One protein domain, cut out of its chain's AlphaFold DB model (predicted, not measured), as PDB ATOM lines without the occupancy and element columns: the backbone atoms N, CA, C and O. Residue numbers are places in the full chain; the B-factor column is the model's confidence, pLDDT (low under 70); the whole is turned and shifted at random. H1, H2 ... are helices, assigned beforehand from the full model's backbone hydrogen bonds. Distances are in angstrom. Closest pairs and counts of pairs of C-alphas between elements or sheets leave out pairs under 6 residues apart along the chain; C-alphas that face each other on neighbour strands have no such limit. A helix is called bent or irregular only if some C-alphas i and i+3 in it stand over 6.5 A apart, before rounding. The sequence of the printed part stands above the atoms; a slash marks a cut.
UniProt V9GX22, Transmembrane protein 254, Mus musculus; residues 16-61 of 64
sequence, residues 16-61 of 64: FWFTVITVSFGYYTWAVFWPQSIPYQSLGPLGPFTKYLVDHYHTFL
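Overview. This is residues 16 to 61 of the 64 residues of the protein "Transmembrane protein 254" of Mus musculus (UniProt V9GX22). Two helices, H1 and then H2, are strung out one after the other along an elongated, open shape, with a winding loop, residues 34 to 45, between them. Residues 16 to 26 of H1 stick out at one end and residues 52 to 61 of H2 at the other. The printed part has 46 residues with two named helices and no named strand, and its class is all helix. It is loose, with a radius of gyration of the C-alphas of 13.4 A, and spans 42 by 24 by 15 A.

Along the chain. H1, residues 16 to 33, begins at C-alpha 16 (-143.711, -76.173, 45.602) and is 25.9 A long. H2, residues 46 to 61, is 23.5 A long and ends at C-alpha 61 (-109.023, -61.586, 65.137). H2 is neither bent nor irregular, but only just: C-alphas 56 and 59 are 6.0 A apart.

Arrangement. H1 and H2 are apart, with no C-alpha of the one within 8 A of the other. In H1 every O i to N i+4 pair is within hydrogen-bond range; in H2 9 of 12 are.

Size, cuts and confidence. The C-alphas farthest apart, of Phe 16 and Thr 59, are 43.1 A apart. The link from H1 to H2 is long, and the printed part has no cut. The pLDDT is under 70 in residues 34 to 52 and 54 to 61.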
ATOM      1  N   PHE A  16    -144.615 -77.180  46.142       88.25
ATOM      2  CA  PHE A  16    -143.711 -76.173  45.602       88.25
ATOM      3  C   PHE A  16    -143.080 -75.323  46.713       88.25
ATOM      4  O   PHE A  16    -141.861 -75.192  46.765       88.25
ATOM      5  N   TRP A  17    -143.887 -74.810  47.649       90.00
ATOM      6  CA  TRP A  17    -143.381 -73.994  48.755       90.00
ATOM      7  C   TRP A  17    -142.508 -74.801  49.715       90.00
ATOM      8  O   TRP A  17    -141.474 -74.300  50.152       90.00
ATOM      9  N   PHE A  18    -142.852 -76.063  49.982       91.94
ATOM     10  CA  PHE A  18    -141.988 -76.947  50.767       91.94
ATOM     11  C   PHE A  18    -140.620 -77.144  50.108       91.94
ATOM     12  O   PHE A  18    -139.604 -76.989  50.779       91.94
ATOM     13  N   THR A  19    -140.572 -77.403  48.798       93.38
ATOM     14  CA  THR A  19    -139.305 -77.533  48.064       93.38
ATOM     15  C   THR A  19    -138.481 -76.248  48.132       93.38
ATOM     16  O   THR A  19    -137.288 -76.309  48.427       93.38
ATOM     17  N   VAL A  20    -139.109 -75.088  47.920       94.62
ATOM     18  CA  VAL A  20    -138.441 -73.778  48.001       94.62
ATOM     19  C   VAL A  20    -137.827 -73.559  49.386       94.62
ATOM     20  O   VAL A  20    -136.660 -73.177  49.484       94.62
ATOM     21  N   ILE A  21    -138.573 -73.846  50.459       94.06
ATOM     22  CA  ILE A  21    -138.090 -73.706  51.842       94.06
ATOM     23  C   ILE A  21    -136.910 -74.648  52.100       94.06
ATOM     24  O   ILE A  21    -135.880 -74.203  52.604       94.06
ATOM     25  N   THR A  22    -137.020 -75.925  51.722       95.00
ATOM     26  CA  THR A  22    -135.956 -76.919  51.933       95.00
ATOM     27  C   THR A  22    -134.667 -76.544  51.204       95.00
ATOM     28  O   THR A  22    -133.596 -76.590  51.807       95.00
ATOM     29  N   VAL A  23    -134.753 -76.134  49.935       93.12
ATOM     30  CA  VAL A  23    -133.581 -75.705  49.152       93.12
ATOM     31  C   VAL A  23    -132.955 -74.447  49.753       93.12
ATOM     32  O   VAL A  23    -131.734 -74.375  49.872       93.12
ATOM     33  N   SER A  24    -133.778 -73.485  50.186       91.75
ATOM     34  CA  SER A  24    -133.290 -72.243  50.797       91.75
ATOM     35  C   SER A  24    -132.518 -72.525  52.083       91.75
ATOM     36  O   SER A  24    -131.388 -72.069  52.233       91.75
ATOM     37  N   PHE A  25    -133.087 -73.329  52.986       94.38
ATOM     38  CA  PHE A  25    -132.409 -73.728  54.220       94.38
ATOM     39  C   PHE A  25    -131.115 -74.491  53.939       94.38
ATOM     40  O   PHE A  25    -130.086 -74.150  54.515       94.38
ATOM     41  N   GLY A  26    -131.136 -75.460  53.019       89.56
ATOM     42  CA  GLY A  26    -129.936 -76.204  52.631       89.56
ATOM     43  C   GLY A  26    -128.822 -75.290  52.118       89.56
ATOM     44  O   GLY A  26    -127.675 -75.425  52.539       89.56
ATOM     45  N   TYR A  27    -129.166 -74.311  51.278       83.06
ATOM     46  CA  TYR A  27    -128.219 -73.316  50.779       83.06
ATOM     47  C   TYR A  27    -127.658 -72.430  51.896       83.06
ATOM     48  O   TYR A  27    -126.447 -72.240  51.971       83.06
ATOM     49  N   TYR A  28    -128.506 -71.925  52.798       82.50
ATOM     50  CA  TYR A  28    -128.062 -71.107  53.932       82.50
ATOM     51  C   TYR A  28    -127.145 -71.881  54.879       82.50
ATOM     52  O   TYR A  28    -126.088 -71.378  55.256       82.50
ATOM     53  N   THR A  29    -127.511 -73.110  55.245       86.62
ATOM     54  CA  THR A  29    -126.677 -73.966  56.094       86.62
ATOM     55  C   THR A  29    -125.342 -74.254  55.418       86.62
ATOM     56  O   THR A  29    -124.299 -74.120  56.053       86.62
ATOM     57  N   TRP A  30    -125.340 -74.572  54.123       80.69
ATOM     58  CA  TRP A  30    -124.099 -74.781  53.381       80.69
ATOM     59  C   TRP A  30    -123.237 -73.511  53.364       80.69
ATOM     60  O   TRP A  30    -122.052 -73.571  53.689       80.69
ATOM     61  N   ALA A  31    -123.830 -72.349  53.086       75.81
ATOM     62  CA  ALA A  31    -123.100 -71.089  53.029       75.81
ATOM     63  C   ALA A  31    -122.467 -70.687  54.375       75.81
ATOM     64  O   ALA A  31    -121.364 -70.143  54.398       75.81
ATOM     65  N   VAL A  32    -123.144 -70.973  55.493       78.19
ATOM     66  CA  VAL A  32    -122.673 -70.652  56.851       78.19
ATOM     67  C   VAL A  32    -121.615 -71.643  57.344       78.19
ATOM     68  O   VAL A  32    -120.604 -71.223  57.901       78.19
ATOM     69  N   PHE A  33    -121.831 -72.949  57.156       77.25
ATOM     70  CA  PHE A  33    -120.943 -73.984  57.705       77.25
ATOM     71  C   PHE A  33    -119.754 -74.314  56.807       77.25
ATOM     72  O   PHE A  33    -118.736 -74.795  57.299       77.25
ATOM     73  N   TRP A  34    -119.861 -74.075  55.500       69.25
ATOM     74  CA  TRP A  34    -118.785 -74.376  54.566       69.25
ATOM     75  C   TRP A  34    -118.618 -73.275  53.512       69.25
ATOM     76  O   TRP A  34    -118.817 -73.503  52.316       69.25
ATOM     77  N   PRO A  35    -118.166 -72.080  53.930       62.78
ATOM     78  CA  PRO A  35    -117.923 -70.978  53.011       62.78
ATOM     79  C   PRO A  35    -116.861 -71.322  51.956       62.78
ATOM     80  O   PRO A  35    -116.915 -70.815  50.844       62.78
ATOM     81  N   GLN A  36    -115.908 -72.212  52.244       61.12
ATOM     82  CA  GLN A  36    -114.775 -72.519  51.356       61.12
ATOM     83  C   GLN A  36    -115.115 -73.359  50.108       61.12
ATOM     84  O   GLN A  36    -114.300 -73.432  49.194       61.12
ATOM     85  N   SER A  37    -116.284 -74.009  50.069       61.94
ATOM     86  CA  SER A  37    -116.772 -74.805  48.925       61.94
ATOM     87  C   SER A  37    -117.849 -74.072  48.135       61.94
ATOM     88  O   SER A  37    -118.315 -74.582  47.117       61.94
ATOM     89  N   ILE A  38    -118.204 -72.854  48.559       56.28
ATOM     90  CA  ILE A  38    -119.000 -71.956  47.740       56.28
ATOM     91  C   ILE A  38    -118.111 -71.542  46.563       56.28
ATOM     92  O   ILE A  38    -117.037 -70.971  46.781       56.28
ATOM     93  N   PRO A  39    -118.515 -71.801  45.310       59.47
ATOM     94  CA  PRO A  39    -117.794 -71.296  44.160       59.47
ATOM     95  C   PRO A  39    -117.987 -69.776  44.113       59.47
ATOM     96  O   PRO A  39    -118.879 -69.263  43.442       59.47
ATOM     97  N   TYR A  40    -117.128 -69.036  44.816       54.81
ATOM     98  CA  TYR A  40    -117.070 -67.568  44.788       54.81
ATOM     99  C   TYR A  40    -116.928 -67.011  43.371       54.81
ATOM    100  O   TYR A  40    -117.325 -65.884  43.096       54.81
ATOM    101  N   GLN A  41    -116.411 -67.834  42.460       54.69
ATOM    102  CA  GLN A  41    -116.276 -67.542  41.040       54.69
ATOM    103  C   GLN A  41    -117.605 -67.657  40.259       54.69
ATOM    104  O   GLN A  41    -117.755 -66.987  39.242       54.69
ATOM    105  N   SER A  42    -118.585 -68.434  40.745       56.38
ATOM    106  CA  SER A  42    -119.947 -68.539  40.177       56.38
ATOM    107  C   SER A  42    -120.980 -67.637  40.866       56.38
ATOM    108  O   SER A  42    -122.097 -67.515  40.376       56.38
ATOM    109  N   LEU A  43    -120.621 -66.972  41.974       56.78
ATOM    110  CA  LEU A  43    -121.464 -65.988  42.680       56.78
ATOM    111  C   LEU A  43    -121.647 -64.665  41.904       56.78
ATOM    112  O   LEU A  43    -122.396 -63.786  42.334       56.78
ATOM    113  N   GLY A  44    -120.960 -64.504  40.769       66.81
ATOM    114  CA  GLY A  44    -121.018 -63.293  39.956       66.81
ATOM    115  C   GLY A  44    -120.490 -62.066  40.722       66.81
ATOM    116  O   GLY A  44    -119.471 -62.171  41.407       66.81
ATOM    117  N   PRO A  45    -121.148 -60.893  40.651       64.75
ATOM    118  CA  PRO A  45    -120.636 -59.641  41.227       64.75
ATOM    119  C   PRO A  45    -120.501 -59.642  42.762       64.75
ATOM    120  O   PRO A  45    -119.880 -58.739  43.315       64.75
ATOM    121  N   LEU A  46    -121.031 -60.654  43.459       60.03
ATOM    122  CA  LEU A  46    -120.880 -60.815  44.910       60.03
ATOM    123  C   LEU A  46    -119.536 -61.441  45.324       60.03
ATOM    124  O   LEU A  46    -119.127 -61.288  46.470       60.03
ATOM    125  N   GLY A  47    -118.810 -62.083  44.402       64.12
ATOM    126  CA  GLY A  47    -117.471 -62.634  44.651       64.12
ATOM    127  C   GLY A  47    -116.456 -61.617  45.207       64.12
ATOM    128  O   GLY A  47    -115.835 -61.895  46.236       64.12
ATOM    129  N   PRO A  48    -116.287 -60.420  44.605       67.69
ATOM    130  CA  PRO A  48    -115.404 -59.392  45.160       67.69
ATOM    131  C   PRO A  48    -115.893 -58.833  46.503       67.69
ATOM    132  O   PRO A  48    -115.061 -58.506  47.346       67.69
ATOM    133  N   PHE A  49    -117.206 -58.784  46.752       67.94
ATOM    134  CA  PHE A  49    -117.753 -58.352  48.042       67.94
ATOM    135  C   PHE A  49    -117.404 -59.339  49.163       67.94
ATOM    136  O   PHE A  49    -116.935 -58.930  50.226       67.94
ATOM    137  N   THR A  50    -117.548 -60.644  48.921       65.19
ATOM    138  CA  THR A  50    -117.167 -61.650  49.921       65.19
ATOM    139  C   THR A  50    -115.655 -61.712  50.126       65.19
ATOM    140  O   THR A  50    -115.208 -61.868  51.259       65.19
ATOM    141  N   LYS A  51    -114.858 -61.511  49.064       65.31
ATOM    142  CA  LYS A  51    -113.397 -61.394  49.179       65.31
ATOM    143  C   LYS A  51    -112.988 -60.180  50.017       65.31
ATOM    144  O   LYS A  51    -112.099 -60.309  50.846       65.31
ATOM    145  N   TYR A  52    -113.663 -59.042  49.847       69.62
ATOM    146  CA  TYR A  52    -113.435 -57.842  50.655       69.62
ATOM    147  C   TYR A  52    -113.770 -58.077  52.131       69.62
ATOM    148  O   TYR A  52    -112.980 -57.733  53.001       69.62
ATOM    149  N   LEU A  53    -114.904 -58.719  52.423       70.69
ATOM    150  CA  LEU A  53    -115.289 -59.075  53.791       70.69
ATOM    151  C   LEU A  53    -114.284 -60.019  54.453       70.69
ATOM    152  O   LEU A  53    -113.849 -59.745  55.563       70.69
ATOM    153  N   VAL A  54    -113.882 -61.095  53.776       68.06
ATOM    154  CA  VAL A  54    -112.860 -62.023  54.285       68.06
ATOM    155  C   VAL A  54    -111.548 -61.290  54.560       68.06
ATOM    156  O   VAL A  54    -111.005 -61.395  55.655       68.06
ATOM    157  N   ASP A  55    -111.062 -60.500  53.609       69.75
ATOM    158  CA  ASP A  55    -109.753 -59.856  53.724       69.75
ATOM    159  C   ASP A  55    -109.719 -58.780  54.826       69.75
ATOM    160  O   ASP A  55    -108.760 -58.711  55.592       69.75
ATOM    161  N   HIS A  56    -110.794 -57.997  54.988       66.94
ATOM    162  CA  HIS A  56    -110.861 -56.940  56.006       66.94
ATOM    163  C   HIS A  56    -111.248 -57.424  57.408       66.94
ATOM    164  O   HIS A  56    -110.772 -56.865  58.395       66.94
ATOM    165  N   TYR A  57    -112.108 -58.440  57.543       65.81
ATOM    166  CA  TYR A  57    -112.550 -58.890  58.871       65.81
ATOM    167  C   TYR A  57    -111.574 -59.872  59.537       65.81
ATOM    168  O   TYR A  57    -111.603 -60.022  60.759       65.81
ATOM    169  N   HIS A  58    -110.657 -60.494  58.784       55.50
ATOM    170  CA  HIS A  58    -109.616 -61.353  59.362       55.50
ATOM    171  C   HIS A  58    -108.573 -60.581  60.187       55.50
ATOM    172  O   HIS A  58    -107.993 -61.145  61.117       55.50
ATOM    173  N   THR A  59    -108.352 -59.292  59.913       54.53
ATOM    174  CA  THR A  59    -107.393 -58.466  60.668       54.53
ATOM    175  C   THR A  59    -107.862 -58.173  62.097       54.53
ATOM    176  O   THR A  59    -107.041 -57.866  62.957       54.53
ATOM    177  N   PHE A  60    -109.157 -58.331  62.395       54.56
ATOM    178  CA  PHE A  60    -109.702 -58.041  63.726       54.56
ATOM    179  C   PHE A  60    -109.537 -59.191  64.736       54.56
ATOM    180  O   PHE A  60    -109.694 -58.977  65.932       54.56
ATOM    181  N   LEU A  61    -109.185 -60.400  64.280       52.50
ATOM    182  CA  LEU A  61    -109.023 -61.586  65.137       52.50
ATOM    183  C   LEU A  61    -107.560 -61.950  65.446       52.50
ATOM    184  O   LEU A  61    -107.327 -62.905  66.181       52.50
TER     185      LEU A  61